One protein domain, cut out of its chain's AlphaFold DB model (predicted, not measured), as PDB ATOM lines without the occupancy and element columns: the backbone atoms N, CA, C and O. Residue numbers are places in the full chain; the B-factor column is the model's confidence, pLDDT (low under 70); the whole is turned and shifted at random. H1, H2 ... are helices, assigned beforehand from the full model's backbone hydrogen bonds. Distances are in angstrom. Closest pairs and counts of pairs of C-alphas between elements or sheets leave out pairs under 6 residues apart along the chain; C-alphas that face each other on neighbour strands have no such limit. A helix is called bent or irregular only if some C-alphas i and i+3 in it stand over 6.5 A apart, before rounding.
ATOM      1  N   PRO A 125       8.282  24.976 -17.340       75.94
ATOM      2  CA  PRO A 125       8.446  25.373 -18.729       75.94
ATOM      3  C   PRO A 125       7.321  26.309 -19.167       75.94
ATOM      4  O   PRO A 125       6.173  26.199 -18.726       75.94
ATOM      5  N   PHE A 126       7.666  27.262 -20.030       70.06
ATOM      6  CA  PHE A 126       6.711  28.222 -20.560       70.06
ATOM      7  C   PHE A 126       5.614  27.484 -21.338       70.06
ATOM      8  O   PHE A 126       5.881  26.871 -22.370       70.06
ATOM      9  N   THR A 127       4.377  27.554 -20.849       76.56
ATOM     10  CA  THR A 127       3.199  27.037 -21.550       76.56
ATOM     11  C   THR A 127       2.354  28.197 -22.065       76.56
ATOM     12  O   THR A 127       2.189  29.213 -21.387       76.56
ATOM     13  N   LEU A 128       1.775  28.046 -23.259       71.00
ATOM     14  CA  LEU A 128       0.854  29.040 -23.829       71.00
ATOM     15  C   LEU A 128      -0.338  29.307 -22.899       71.00
ATOM     16  O   LEU A 128      -0.781  30.443 -22.763       71.00
ATOM     17  N   THR A 129      -0.792  28.291 -22.163       71.56
ATOM     18  CA  THR A 129      -1.837  28.426 -21.143       71.56
ATOM     19  C   THR A 129      -1.455  29.425 -20.048       71.56
ATOM     20  O   THR A 129      -2.289  30.224 -19.619       71.56
ATOM     21  N   ARG A 130      -0.186  29.430 -19.612       73.06
ATOM     22  CA  ARG A 130       0.313  30.412 -18.638       73.06
ATOM     23  C   ARG A 130       0.380  31.806 -19.236       73.06
ATOM     24  O   ARG A 130      -0.004  32.747 -18.554       73.06
ATOM     25  N   MET A 131       0.791  31.929 -20.497       76.12
ATOM     26  CA  MET A 131       0.763  33.208 -21.207       76.12
ATOM     27  C   MET A 131      -0.660  33.773 -21.298       76.12
ATOM     28  O   MET A 131      -0.868  34.946 -21.013       76.12
ATOM     29  N   ARG A 132      -1.656  32.939 -21.622       77.62
ATOM     30  CA  ARG A 132      -3.075  33.336 -21.654       77.62
ATOM     31  C   ARG A 132      -3.518  33.903 -20.302       77.62
ATOM     32  O   ARG A 132      -4.134  34.961 -20.217       77.62
ATOM     33  N   LEU A 133      -3.142  33.216 -19.223       78.44
ATOM     34  CA  LEU A 133      -3.465  33.636 -17.864       78.44
ATOM     35  C   LEU A 133      -2.729  34.918 -17.440       78.44
ATOM     36  O   LEU A 133      -3.308  35.751 -16.743       78.44
ATOM     37  N   THR A 134      -1.461  35.091 -17.817       78.38
ATOM     38  CA  THR A 134      -0.736  36.333 -17.517       78.38
ATOM     39  C   THR A 134      -1.292  37.495 -18.323       78.38
ATOM     40  O   THR A 134      -1.398  38.585 -17.774       78.38
ATOM     41  N   LEU A 135      -1.718  37.268 -19.570       80.88
ATOM     42  CA  LEU A 135      -2.316  38.294 -20.419       80.88
ATOM     43  C   LEU A 135      -3.665  38.772 -19.880       80.88
ATOM     44  O   LEU A 135      -3.886  39.977 -19.803       80.88
ATOM     45  N   SER A 136      -4.542  37.856 -19.456       82.25
ATOM     46  CA  SER A 136      -5.841  38.229 -18.881       82.25
ATOM     47  C   SER A 136      -5.677  39.028 -17.586       82.25
ATOM     48  O   SER A 136      -6.334  40.049 -17.387       82.25
ATOM     49  N   ARG A 137      -4.727  38.637 -16.729       81.69
ATOM     50  CA  ARG A 137      -4.390  39.394 -15.514       81.69
ATOM     51  C   ARG A 137      -3.774  40.744 -15.836       81.69
ATOM     52  O   ARG A 137      -4.162  41.744 -15.237       81.69
ATOM     53  N   LEU A 138      -2.842  40.777 -16.786       81.44
ATOM     54  CA  LEU A 138      -2.210  42.007 -17.236       81.44
ATOM     55  C   LEU A 138      -3.248  42.961 -17.816       81.44
ATOM     56  O   LEU A 138      -3.157  44.146 -17.546       81.44
ATOM     57  N   TYR A 139      -4.244  42.463 -18.548       84.50
ATOM     58  CA  TYR A 139      -5.337  43.273 -19.075       84.50
ATOM     59  C   TYR A 139      -6.152  43.924 -17.953       84.50
ATOM     60  O   TYR A 139      -6.374  45.130 -17.986       84.50
ATOM     61  N   ILE A 140      -6.528  43.164 -16.921       81.38
ATOM     62  CA  ILE A 140      -7.295  43.693 -15.779       81.38
ATOM     63  C   ILE A 140      -6.485  44.750 -15.027       81.38
ATOM     64  O   ILE A 140      -6.987  45.836 -14.732       81.38
ATOM     65  N   VAL A 141      -5.217  44.447 -14.741       80.81
ATOM     66  CA  VAL A 141      -4.284  45.388 -14.110       80.81
ATOM     67  C   VAL A 141      -4.158  46.628 -14.993       80.81
ATOM     68  O   VAL A 141      -4.422  47.737 -14.538       80.81
ATOM     69  N   ALA A 142      -3.847  46.456 -16.274       83.31
ATOM     70  CA  ALA A 142      -3.714  47.546 -17.223       83.31
ATOM     71  C   ALA A 142      -4.972  48.406 -17.252       83.31
ATOM     72  O   ALA A 142      -4.830  49.609 -17.152       83.31
ATOM     73  N   GLN A 143      -6.180  47.844 -17.288       84.69
ATOM     74  CA  GLN A 143      -7.428  48.608 -17.312       84.69
ATOM     75  C   GLN A 143      -7.633  49.446 -16.039       84.69
ATOM     76  O   GLN A 143      -8.024  50.610 -16.128       84.69
ATOM     77  N   ILE A 144      -7.326  48.887 -14.864       83.50
ATOM     78  CA  ILE A 144      -7.427  49.596 -13.577       83.50
ATOM     79  C   ILE A 144      -6.388  50.721 -13.490       83.50
ATOM     80  O   ILE A 144      -6.701  51.831 -13.056       83.50
ATOM     81  N   TYR A 145      -5.155  50.454 -13.920       84.75
ATOM     82  CA  TYR A 145      -4.055  51.414 -13.841       84.75
ATOM     83  C   TYR A 145      -3.976  52.353 -15.053       84.75
ATOM     84  O   TYR A 145      -3.319  53.386 -14.962       84.75
ATOM     85  N   TRP A 146      -4.672  52.070 -16.156       88.19
ATOM     86  CA  TRP A 146      -4.657  52.849 -17.398       88.19
ATOM     87  C   TRP A 146      -4.916  54.340 -17.185       88.19
ATOM     88  O   TRP A 146      -4.118  55.136 -17.676       88.19
ATOM     89  N   PRO A 147      -5.949  54.777 -16.433       89.69
ATOM     90  CA  PRO A 147      -6.150  56.204 -16.194       89.69
ATOM     91  C   PRO A 147      -4.995  56.838 -15.409       89.69
ATOM     92  O   PRO A 147      -4.699  58.011 -15.614       89.69
ATOM     93  N   HIS A 148      -4.325  56.098 -14.519       85.31
ATOM     94  CA  HIS A 148      -3.133  56.592 -13.822       85.31
ATOM     95  C   HIS A 148      -1.921  56.651 -14.747       85.31
ATOM     96  O   HIS A 148      -1.266  57.685 -14.803       85.31
ATOM     97  N   ILE A 149      -1.665  55.592 -15.515       85.38
ATOM     98  CA  ILE A 149      -0.581  55.547 -16.502       85.38
ATOM     99  C   ILE A 149      -0.757  56.675 -17.514       85.38
ATOM    100  O   ILE A 149       0.199  57.389 -17.786       85.38
ATOM    101  N   ARG A 150      -1.980  56.905 -18.003       92.00
ATOM    102  CA  ARG A 150      -2.298  58.009 -18.911       92.00
ATOM    103  C   ARG A 150      -2.036  59.365 -18.272       92.00
ATOM    104  O   ARG A 150      -1.387  60.190 -18.892       92.00
ATOM    105  N   LYS A 151      -2.461  59.589 -17.023       87.88
ATOM    106  CA  LYS A 151      -2.148  60.837 -16.307       87.88
ATOM    107  C   LYS A 151      -0.644  61.046 -16.161       87.88
ATOM    108  O   LYS A 151      -0.181  62.151 -16.395       87.88
ATOM    109  N   VAL A 152       0.109  60.006 -15.797       86.81
ATOM    110  CA  VAL A 152       1.578  60.057 -15.687       86.81
ATOM    111  C   VAL A 152       2.215  60.325 -17.050       86.81
ATOM    112  O   VAL A 152       3.151  61.113 -17.143       86.81
ATOM    113  N   TRP A 153       1.687  59.711 -18.105       91.75
ATOM    114  CA  TRP A 153       2.131  59.905 -19.478       91.75
ATOM    115  C   TRP A 153       1.876  61.332 -19.966       91.75
ATOM    116  O   TRP A 153       2.783  61.976 -20.483       91.75
ATOM    117  N   ASP A 154       0.678  61.863 -19.727       89.56
ATOM    118  CA  ASP A 154       0.313  63.247 -20.031       89.56
ATOM    119  C   ASP A 154       1.196  64.226 -19.235       89.56
ATOM    120  O   ASP A 154       1.648  65.240 -19.773       89.56
ATOM    121  N   LEU A 155       1.514  63.886 -17.977       87.81
ATOM    122  CA  LEU A 155       2.456  64.633 -17.138       87.81
ATOM    123  C   LEU A 155       3.864  64.646 -17.740       87.81
ATOM    124  O   LEU A 155       4.496  65.701 -17.786       87.81
ATOM    125  N   ALA A 156       4.332  63.490 -18.220       89.75
ATOM    126  CA  ALA A 156       5.634  63.314 -18.853       89.75
ATOM    127  C   ALA A 156       5.722  64.003 -20.222       89.75
ATOM    128  O   ALA A 156       6.801  64.440 -20.614       89.75
ATOM    129  N   GLN A 157       4.597  64.146 -20.925       92.25
ATOM    130  CA  GLN A 157       4.491  64.921 -22.161       92.25
ATOM    131  C   GLN A 157       4.314  66.429 -21.924       92.25
ATOM    132  O   GLN A 157       4.299  67.186 -22.891       92.25
ATOM    133  N   TRP A 158       4.209  66.881 -20.666       93.19
ATOM    134  CA  TRP A 158       4.025  68.295 -20.301       93.19
ATOM    135  C   TRP A 158       2.823  68.950 -21.003       93.19
ATOM    136  O   TRP A 158       2.832  70.151 -21.277       93.19
ATOM    137  N   THR A 159       1.759  68.186 -21.275       94.88
ATOM    138  CA  THR A 159       0.561  68.703 -21.970       94.88
ATOM    139  C   THR A 159      -0.123  69.828 -21.191       94.88
ATOM    140  O   THR A 159      -0.740  70.716 -21.775       94.88
ATOM    141  N   SER A 160       0.018  69.818 -19.864       92.94
ATOM    142  CA  SER A 160      -0.553  70.792 -18.940       92.94
ATOM    143  C   SER A 160       0.549  71.430 -18.091       92.94
ATOM    144  O   SER A 160       0.944  70.921 -17.045       92.94
ATOM    145  N   PHE A 161       1.054  72.578 -18.551       95.38
ATOM    146  CA  PHE A 161       2.218  73.239 -17.950       95.38
ATOM    147  C   PHE A 161       2.062  73.498 -16.441       95.38
ATOM    148  O   PHE A 161       2.980  73.224 -15.675       95.38
ATOM    149  N   GLY A 162       0.893  73.976 -15.996       95.69
ATOM    150  CA  GLY A 162       0.660  74.324 -14.590       95.69
ATOM    151  C   GLY A 162       0.725  73.120 -13.647       95.69
ATOM    152  O   GLY A 162       1.475  73.128 -12.674       95.69
ATOM    153  N   THR A 163      -0.018  72.056 -13.951       92.31
ATOM    154  CA  THR A 163      -0.011  70.819 -13.160       92.31
ATOM    155  C   THR A 163       1.353  70.143 -13.204       92.31
ATOM    156  O   THR A 163       1.891  69.827 -12.145       92.31
ATOM    157  N   SER A 164       1.962  69.995 -14.386       94.06
ATOM    158  CA  SER A 164       3.305  69.411 -14.512       94.06
ATOM    159  C   SER A 164       4.356  70.198 -13.721       94.06
ATOM    160  O   SER A 164       5.201  69.588 -13.065       94.06
ATOM    161  N   PHE A 165       4.278  71.533 -13.696       95.62
ATOM    162  CA  PHE A 165       5.165  72.371 -12.884       95.62
ATOM    163  C   PHE A 165       4.973  72.139 -11.378       95.62
ATOM    164  O   PHE A 165       5.957  72.006 -10.650       95.62
ATOM    165  N   VAL A 166       3.730  72.023 -10.896       95.88
ATOM    166  CA  VAL A 166       3.452  71.709  -9.481       95.88
ATOM    167  C   VAL A 166       4.025  70.342  -9.099       95.88
ATOM    168  O   VAL A 166       4.733  70.233  -8.105       95.88
ATOM    169  N   TYR A 167       3.804  69.298  -9.900       92.38
ATOM    170  CA  TYR A 167       4.384  67.981  -9.604       92.38
ATOM    171  C   TYR A 167       5.916  67.989  -9.658       92.38
ATOM    172  O   TYR A 167       6.556  67.366  -8.812       92.38
ATOM    173  N   CYS A 168       6.509  68.724 -10.602       93.81
ATOM    174  CA  CYS A 168       7.958  68.885 -10.708       93.81
ATOM    175  C   CYS A 168       8.538  69.597  -9.478       93.81
ATOM    176  O   CYS A 168       9.505  69.124  -8.884       93.81
ATOM    177  N   THR A 169       7.922  70.697  -9.044       96.62
ATOM    178  CA  THR A 169       8.357  71.430  -7.846       96.62
ATOM    179  C   THR A 169       8.206  70.590  -6.580       96.62
ATOM    180  O   THR A 169       9.157  70.506  -5.805       96.62
ATOM    181  N   VAL A 170       7.079  69.893  -6.397       95.50
ATOM    182  CA  VAL A 170       6.876  68.953  -5.280       95.50
ATOM    183  C   VAL A 170       7.942  67.856  -5.296       95.50
ATOM    184  O   VAL A 170       8.559  67.602  -4.266       95.50
ATOM    185  N   TYR A 171       8.218  67.250  -6.453       94.19
ATOM    186  CA  TYR A 171       9.275  66.247  -6.597       94.19
ATOM    187  C   TYR A 171      10.648  66.794  -6.182       94.19
ATOM    188  O   TYR A 171      11.331  66.160  -5.381       94.19
ATOM    189  N   TRP A 172      11.038  67.976  -6.669       97.12
ATOM    190  CA  TRP A 172      12.317  68.602  -6.317       97.12
ATOM    191  C   TRP A 172      12.425  68.917  -4.825       97.12
ATOM    192  O   TRP A 172      13.478  68.693  -4.236       97.12
ATOM    193  N   ILE A 173      11.338  69.379  -4.203       97.38
ATOM    194  CA  ILE A 173      11.274  69.614  -2.756       97.38
ATOM    195  C   ILE A 173      11.443  68.289  -2.000       97.38
ATOM    196  O   ILE A 173      12.307  68.186  -1.132       97.38
ATOM    197  N   LEU A 174      10.666  67.254  -2.337       96.19
ATOM    198  CA  LEU A 174      10.761  65.938  -1.687       96.19
ATOM    199  C   LEU A 174      12.147  65.316  -1.859       96.19
ATOM    200  O   LEU A 174      12.662  64.699  -0.926       96.19
ATOM    201  N   TRP A 175      12.745  65.479  -3.037       96.88
ATOM    202  CA  TRP A 175      14.096  65.022  -3.328       96.88
ATOM    203  C   TRP A 175      15.132  65.772  -2.486       96.88
ATOM    204  O   TRP A 175      15.954  65.131  -1.839       96.88
ATOM    205  N   TRP A 176      15.039  67.104  -2.405       98.00
ATOM    206  CA  TRP A 176      15.942  67.941  -1.605       98.00
ATOM    207  C   TRP A 176      15.970  67.539  -0.125       98.00
ATOM    208  O   TRP A 176      17.027  67.523   0.502       98.00
ATOM    209  N   TYR A 177      14.816  67.164   0.430       97.25
ATOM    210  CA  TYR A 177      14.693  66.724   1.821       97.25
ATOM    211  C   TYR A 177      14.877  65.210   2.030       97.25
ATOM    212  O   TYR A 177      14.685  64.726   3.144       97.25
ATOM    213  N   ASN A 178      15.229  64.439   0.992       95.94
ATOM    214  CA  ASN A 178      15.287  62.969   1.027       95.94
ATOM    215  C   ASN A 178      13.967  62.285   1.466       95.94
ATOM    216  O   ASN A 178      13.968  61.132   1.902       95.94
ATOM    217  N   PHE A 179      12.817  62.946   1.301       97.19
ATOM    218  CA  PHE A 179      11.493  62.399   1.635       97.19
ATOM    219  C   PHE A 179      10.861  61.562   0.513       97.19
ATOM    220  O   PHE A 179       9.717  61.120   0.625       97.19
ATOM    221  N   LEU A 180      11.598  61.295  -0.565       93.62
ATOM    222  CA  LEU A 180      11.092  60.544  -1.714       93.62
ATOM    223  C   LEU A 180      10.652  59.125  -1.309       93.62
ATOM    224  O   LEU A 180       9.517  58.728  -1.569       93.62
ATOM    225  N   LEU A 181      11.497  58.403  -0.570       92.31
ATOM    226  CA  LEU A 181      11.204  57.053  -0.081       92.31
ATOM    227  C   LEU A 181      10.039  57.011   0.933       92.31
ATOM    228  O   LEU A 181       9.102  56.242   0.710       92.31
ATOM    229  N   PRO A 182      10.010  57.832   2.004       95.00
ATOM    230  CA  PRO A 182       8.888  57.813   2.942       95.00
ATOM    231  C   PRO A 182       7.574  58.268   2.304       95.00
ATOM    232  O   PRO A 182       6.535  57.724   2.659       95.00
ATOM    233  N   SER A 183       7.586  59.188   1.333       93.50
ATOM    234  CA  SER A 183       6.361  59.563   0.611       93.50
ATOM    235  C   SER A 183       5.767  58.390  -0.177       93.50
ATOM    236  O   SER A 183       4.552  58.199  -0.168       93.50
ATOM    237  N   LEU A 184       6.617  57.557  -0.788       88.00
ATOM    238  CA  LEU A 184       6.198  56.347  -1.490       88.00
ATOM    239  C   LEU A 184       5.601  55.338  -0.507       88.00
ATOM    240  O   LEU A 184       4.521  54.810  -0.766       88.00
ATOM    241  N   ILE A 185       6.255  55.119   0.639       91.62
ATOM    242  CA  ILE A 185       5.722  54.251   1.697       91.62
ATOM    243  C   ILE A 185       4.374  54.777   2.188       91.62
ATOM    244  O   ILE A 185       3.449  53.990   2.329       91.62
ATOM    245  N   LEU A 186       4.230  56.083   2.413       92.00
ATOM    246  CA  LEU A 186       2.991  56.682   2.912       92.00
ATOM    247  C   LEU A 186       1.866  56.581   1.874       92.00
ATOM    248  O   LEU A 186       0.746  56.248   2.236       92.00
ATOM    249  N   LEU A 187       2.154  56.774   0.584       87.75
ATOM    250  CA  LEU A 187       1.194  56.537  -0.501       87.75
ATOM    251  C   LEU A 187       0.766  55.070  -0.577       87.75
ATOM    252  O   LEU A 187      -0.418  54.777  -0.743       87.75
ATOM    253  N   LEU A 188       1.717  54.147  -0.431       82.06
ATOM    254  CA  LEU A 188       1.440  52.715  -0.422       82.06
ATOM    255  C   LEU A 188       0.613  52.331   0.810       82.06
ATOM    256  O   LEU A 188      -0.384  51.626   0.680       82.06
ATOM    257  N   LEU A 189       0.962  52.866   1.980       87.25
ATOM    258  CA  LEU A 189       0.235  52.682   3.229       87.25
ATOM    259  C   LEU A 189      -1.171  53.282   3.136       87.25
ATOM    260  O   LEU A 189      -2.122  52.626   3.523       87.25
ATOM    261  N   ALA A 190      -1.336  54.477   2.571       89.06
ATOM    262  CA  ALA A 190      -2.638  55.096   2.346       89.06
ATOM    263  C   ALA A 190      -3.489  54.282   1.360       89.06
ATOM    264  O   ALA A 190      -4.689  54.128   1.568       89.06
ATOM    265  N   GLY A 191      -2.875  53.706   0.323       80.56
ATOM    266  CA  GLY A 191      -3.545  52.782  -0.591       80.56
ATOM    267  C   GLY A 191      -3.968  51.475   0.086       80.56
ATOM    268  O   GLY A 191      -5.058  50.970  -0.186       80.56
ATOM    269  N   LEU A 192      -3.136  50.947   0.988       78.56
ATOM    270  CA  LEU A 192      -3.441  49.765   1.795       78.56
ATOM    271  C   LEU A 192      -4.506  50.051   2.853       78.56
ATOM    272  O   LEU A 192      -5.416  49.248   3.000       78.56
ATOM    273  N   LEU A 193      -4.437  51.187   3.550       84.81
ATOM    274  CA  LEU A 193      -5.460  51.624   4.501       84.81
ATOM    275  C   LEU A 193      -6.776  51.873   3.779       84.81
ATOM    276  O   LEU A 193      -7.809  51.431   4.260       84.81
ATOM    277  N   GLY A 194      -6.742  52.494   2.599       78.31
ATOM    278  CA  GLY A 194      -7.909  52.580   1.730       78.31
ATOM    279  C   GLY A 194      -8.483  51.186   1.491       78.31
ATOM    280  O   GLY A 194      -9.619  50.918   1.860       78.31
ATOM    281  N   ARG A 195      -7.676  50.253   0.982       72.94
ATOM    282  CA  ARG A 195      -8.130  48.879   0.707       72.94
ATOM    283  C   ARG A 195      -8.575  48.080   1.936       72.94
ATOM    284  O   ARG A 195      -9.437  47.229   1.784       72.94
ATOM    285  N   GLY A 196      -7.989  48.313   3.108       64.94
ATOM    286  CA  GLY A 196      -8.299  47.581   4.339       64.94
ATOM    287  C   GLY A 196      -9.486  48.149   5.116       64.94
ATOM    288  O   GLY A 196     -10.098  47.425   5.892       64.94
ATOM    289  N   ILE A 197      -9.804  49.432   4.919       68.56
ATOM    290  CA  ILE A 197     -10.911  50.121   5.600       68.56
ATOM    291  C   ILE A 197     -12.162  50.159   4.715       68.56
ATOM    292  O   ILE A 197     -13.268  50.318   5.234       68.56
ATOM    293  N   PHE A 198     -12.030  49.992   3.393       54.59
ATOM    294  CA  PHE A 198     -13.213  49.845   2.556       54.59
ATOM    295  C   PHE A 198     -13.946  48.542   2.920       54.59
ATOM    296  O   PHE A 198     -13.319  47.480   2.958       54.59
ATOM    297  N   PRO A 199     -15.261  48.613   3.210       59.84
ATOM    298  CA  PRO A 199     -16.086  47.429   3.389       59.84
ATOM    299  C   PRO A 199     -15.944  46.510   2.177       59.84
ATOM    300  O   PRO A 199     -15.559  46.950   1.091       59.84
ATOM    301  N   TYR A 200     -16.249  45.231   2.396       61.34
ATOM    302  CA  TYR A 200     -16.308  44.204   1.358       61.34
ATOM    303  C   TYR A 200     -16.873  44.797   0.052       61.34
ATOM    304  O   TYR A 200     -17.845  45.558   0.135       61.34
ATOM    305  N   PRO A 201     -16.248  44.532  -1.114       72.50
ATOM    306  CA  PRO A 201     -16.603  45.177  -2.377       72.50
ATOM    307  C   PRO A 201     -18.114  45.168  -2.582       72.50
ATOM    308  O   PRO A 201     -18.772  44.159  -2.311       72.50
ATOM    309  N   SER A 202     -18.661  46.301  -3.029       77.94
ATOM    310  CA  SER A 202     -20.099  46.397  -3.242       77.94
ATOM    311  C   SER A 202     -20.535  45.370  -4.290       77.94
ATOM    312  O   SER A 202     -19.761  44.975  -5.166       77.94
ATOM    313  N   VAL A 203     -21.786  44.920  -4.210       77.00
ATOM    314  CA  VAL A 203     -22.351  43.952  -5.166       77.00
ATOM    315  C   VAL A 203     -22.192  44.448  -6.609       77.00
ATOM    316  O   VAL A 203     -21.910  43.670  -7.519       77.00
ATOM    317  N   GLU A 204     -22.304  45.762  -6.807       82.25
ATOM    318  CA  GLU A 204     -22.098  46.403  -8.102       82.25
ATOM    319  C   GLU A 204     -20.638  46.304  -8.568       82.25
ATOM    320  O   GLU A 204     -20.382  45.973  -9.726       82.25
ATOM    321  N   ASP A 205     -19.670  46.485  -7.663       80.94
ATOM    322  CA  ASP A 205     -18.247  46.312  -7.979       80.94
ATOM    323  C   ASP A 205     -17.916  44.865  -8.363       80.94
ATOM    324  O   ASP A 205     -17.091  44.639  -9.249       80.94
ATOM    325  N   LEU A 206     -18.564  43.881  -7.732       79.25
ATOM    326  CA  LEU A 206     -18.419  42.459  -8.068       79.25
ATOM    327  C   LEU A 206     -18.964  42.149  -9.467       79.25
ATOM    328  O   LEU A 206     -18.297  41.469 -10.252       79.25
ATOM    329  N   ARG A 207     -20.139  42.683  -9.816       83.62
ATOM    330  CA  ARG A 207     -20.713  42.540 -11.165       83.62
ATOM    331  C   ARG A 207     -19.827  43.188 -12.216       83.62
ATOM    332  O   ARG A 207     -19.513  42.575 -13.236       83.62
ATOM    333  N   GLU A 208     -19.374  44.404 -11.942       85.62
ATOM    334  CA  GLU A 208     -18.466  45.127 -12.820       85.62
ATOM    335  C   GLU A 208     -17.130  44.387 -12.972       85.62
ATOM    336  O   GLU A 208     -16.582  44.299 -14.073       85.62
ATOM    337  N   TYR A 209     -16.625  43.791 -11.892       81.12
ATOM    338  CA  TYR A 209     -15.438  42.947 -11.926       81.12
ATOM    339  C   TYR A 209     -15.643  41.701 -12.798       81.12
ATOM    340  O   TYR A 209     -14.797  41.425 -13.648       81.12
ATOM    341  N   HIS A 210     -16.764  40.987 -12.663       83.12
ATOM    342  CA  HIS A 210     -17.083  39.834 -13.517       83.12
ATOM    343  C   HIS A 210     -17.214  40.227 -14.987       83.12
ATOM    344  O   HIS A 210     -16.664  39.549 -15.855       83.12
ATOM    345  N   ARG A 211     -17.857  41.363 -15.274       86.62
ATOM    346  CA  ARG A 211     -17.950  41.904 -16.633       86.62
ATOM    347  C   ARG A 211     -16.563  42.149 -17.231       86.62
ATOM    348  O   ARG A 211     -16.297  41.745 -18.362       86.62
ATOM    349  N   ARG A 212     -15.653  42.748 -16.457       83.81
ATOM    350  CA  ARG A 212     -14.253  42.959 -16.868       83.81
ATOM    351  C   ARG A 212     -13.492  41.649 -17.032       83.81
ATOM    352  O   ARG A 212     -12.686  41.531 -17.949       83.81
ATOM    353  N   LEU A 213     -13.748  40.661 -16.177       81.94
ATOM    354  CA  LEU A 213     -13.126  39.343 -16.262       81.94
ATOM    355  C   LEU A 213     -13.555  38.605 -17.540       81.94
ATOM    356  O   LEU A 213     -12.708  38.025 -18.220       81.94
ATOM    357  N   GLY A 214     -14.837  38.697 -17.904       85.81
ATOM    358  CA  GLY A 214     -15.370  38.187 -19.169       85.81
ATOM    359  C   GLY A 214     -14.700  38.842 -20.378       85.81
ATOM    360  O   GLY A 214     -14.162  38.142 -21.232       85.81
ATOM    361  N   GLN A 215     -14.616  40.177 -20.392       88.81
ATOM    362  CA  GLN A 215     -13.914  40.927 -21.446       88.81
ATOM    363  C   GLN A 215     -12.429  40.548 -21.547       88.81
ATOM    364  O   GLN A 215     -11.898  40.382 -22.644       88.81
ATOM    365  N   ALA A 216     -11.750  40.371 -20.410       81.94
ATOM    366  CA  ALA A 216     -10.348  39.963 -20.375       81.94
ATOM    367  C   ALA A 216     -10.139  38.548 -20.941       81.94
ATOM    368  O   ALA A 216      -9.128  38.289 -21.598       81.94
ATOM    369  N   LYS A 217     -11.083  37.632 -20.686       83.50
ATOM    370  CA  LYS A 217     -11.066  36.264 -21.218       83.50
ATOM    371  C   LYS A 217     -11.280  36.269 -22.727       83.50
ATOM    372  O   LYS A 217     -10.470  35.686 -23.435       83.50
ATOM    373  N   GLU A 218     -12.280  37.006 -23.206       88.50
ATOM    374  CA  GLU A 218     -12.555  37.154 -24.637       88.50
ATOM    375  C   GLU A 218     -11.359  37.767 -25.379       88.50
ATOM    376  O   GLU A 218     -10.912  37.229 -26.390       88.50
ATOM    377  N   PHE A 219     -10.763  38.834 -24.835       87.75
ATOM    378  CA  PHE A 219      -9.538  39.422 -25.382       87.75
ATOM    379  C   PHE A 219      -8.397  38.404 -25.438       87.75
ATOM    380  O   PHE A 219      -7.674  38.318 -26.433       87.75
ATOM    381  N   SER A 220      -8.225  37.622 -24.373       81.69
ATOM    382  CA  SER A 220      -7.162  36.631 -24.312       81.69
ATOM    383  C   SER A 220      -7.383  35.459 -25.268       81.69
ATOM    384  O   SER A 220      -6.397  34.918 -25.769       81.69
ATOM    385  N   ASP A 221      -8.633  35.076 -25.515       85.06
ATOM    386  CA  ASP A 221      -8.998  34.043 -26.482       85.06
ATOM    387  C   ASP A 221      -8.765  34.557 -27.906       85.06
ATOM    388  O   ASP A 221      -8.024  33.928 -28.654       85.06
ATOM    389  N   GLN A 222      -9.208  35.780 -28.228       86.19
ATOM    390  CA  GLN A 222      -8.895  36.435 -29.507       86.19
ATOM    391  C   GLN A 222      -7.382  36.550 -29.749       86.19
ATOM    392  O   GLN A 222      -6.902  36.385 -30.872       86.19
ATOM    393  N   PHE A 223      -6.609  36.847 -28.703       81.19
ATOM    394  CA  PHE A 223      -5.155  36.928 -28.797       81.19
ATOM    395  C   PHE A 223      -4.510  35.547 -28.991       81.19
ATOM    396  O   PHE A 223      -3.589  35.409 -29.796       81.19
ATOM    397  N   SER A 224      -5.009  34.522 -28.294       81.00
ATOM    398  CA  SER A 224      -4.559  33.133 -28.439       81.00
ATOM    399  C   SER A 224      -4.881  32.570 -29.823       81.00
ATOM    400  O   SER A 224      -4.034  31.908 -30.421       81.00
ATOM    401  N   ASP A 225      -6.063  32.858 -30.360       82.00
ATOM    402  CA  ASP A 225      -6.484  32.425 -31.695       82.00
ATOM    403  C   ASP A 225      -5.607  33.059 -32.780       82.00
ATOM    404  O   ASP A 225      -5.193  32.387 -33.724       82.00
ATOM    405  N   ARG A 226      -5.228  34.332 -32.603       76.62
ATOM    406  CA  ARG A 226      -4.301  35.033 -33.507       76.62
ATOM    407  C   ARG A 226      -2.860  34.542 -33.402       76.62
ATOM    408  O   ARG A 226      -2.144  34.561 -34.395       76.62
ATOM    409  N   LEU A 227      -2.419  34.126 -32.215       69.19
ATOM    410  CA  LEU A 227      -1.077  33.568 -32.011       69.19
ATOM    411  C   LEU A 227      -0.982  32.075 -32.324       69.19
ATOM    412  O   LEU A 227       0.129  31.542 -32.397       69.19
ATOM    413  N   SER A 228      -2.115  31.392 -32.481       76.56
ATOM    414  CA  SER A 228      -2.117  29.977 -32.806       76.56
ATOM    415  C   SER A 228      -1.459  29.779 -34.176       76.56
ATOM    416  O   SER A 228      -1.830  30.442 -35.148       76.56
ATOM    417  N   PRO A 229      -0.465  28.878 -34.268       62.06
ATOM    418  CA  PRO A 229       0.464  28.768 -35.399       62.06
ATOM    419  C   PRO A 229      -0.194  28.389 -36.734       62.06
ATOM    420  O   PRO A 229       0.473  28.377 -37.764       62.06
ATOM    421  N   THR A 230      -1.490  28.077 -36.726       55.31
ATOM    422  CA  THR A 230      -2.297  27.797 -37.915       55.31
ATOM    423  C   THR A 230      -2.644  29.057 -38.710       55.31
ATOM    424  O   THR A 230      -2.966  28.949 -39.890       55.31
ATOM    425  N   SER A 231      -2.579  30.252 -38.106       49.62
ATOM    426  CA  SER A 231      -2.713  31.492 -38.867       49.62
ATOM    427  C   SER A 231      -1.338  31.887 -39.413       49.62
ATOM    428  O   SER A 231      -0.388  32.137 -38.677       49.62
ATOM    429  N   THR A 232      -1.212  31.939 -40.734       52.81
ATOM    430  CA  THR A 232      -0.034  32.433 -41.467       52.81
ATOM    431  C   THR A 232       0.291  33.911 -41.186       52.81
ATOM    432  O   THR A 232       1.290  34.431 -41.682       52.81
TER     433      THR A 232
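Overview. This is residues 125 to 232 of the 327 residues of an uncharacterized protein of Candolleomyces aberdarensis (UniProt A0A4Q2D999). Four helices follow one another round a loose, open loop with an empty middle: bent H1, then H2, H3 and H4, with H4 coming back to cross the first arm of H1. That crossing of H1a and H4 is the one broad contact, while H1b and H2 meet at a corner and H3 forms a free side of the loop. The printed part has 108 residues with four named helices, in the order H1, H2, H3, H4, and no named strand; its class is all helix. It is only just loose, close to extended, with a radius of gyration of the C-alphas of 19.6 A and spans of 57 by 40 by 31 A.

Along the chain. H1, residues 128 to 156, begins at C-alpha 128 at (0.854, 29.040, -23.829). By its hydrogen bonds it was assigned as one helix, but it is bent: C-alphas 144 and 147 are 7.2 A apart. Its arms are H1a, residues 128 to 144, 24.4 A long, and H1b, residues 147 to 156, 14.0 A long. H2, residues 161 to 176, is 22.0 A long. H3, residues 180 to 197, is 25.4 A long and begins at C-alpha 180 at (11.092, 60.544, -1.714). H4, residues 203 to 227, is 35.8 A long and ends at C-alpha 227 at (-1.077, 33.568, -32.011).

Arrangement. The lines of H1a and H1b stand at 72 degrees, only just about perpendicular. H1a and H4 touch, with 14 pairs of C-alphas within 8 A; the closest C-alphas, of Ser 136 and Ala 216, are 5.1 A apart. They run opposite ways at a steep tilt of 45 degrees. H1b and H2 only just touch, with 3 pairs of C-alphas within 8 A, and only at the corner by their link. H2 takes part with residues 163 to 164 alone; the closest C-alphas, of Leu 155 and Ser 164, are 5.5 A apart. H1b and H2 are about perpendicular, at 86 degrees. H2 and H3 are close but not clearly touching; their closest C-alphas, of Leu 174 and Leu 180, are 5.4 A apart. Their lines stand at 70.1 degrees, only just about perpendicular. H3 is apart from H1a, H1b and H4. In H1a, H1b, H2, H3 and H4, every O i to N i+4 pair is within hydrogen-bond range.

Size, cuts and confidence. The two C-alphas farthest apart, of Tyr 177 and Thr 230, are 58.2 A apart. The printed part has no cut, and its three links between helices are tight. Residues 184 to 200, of which 184 to 197 belong to H3, stand free. The mean pLDDT of the printed part is 83.6; residues 196 to 200, 227 and 229 to 232 are under 70.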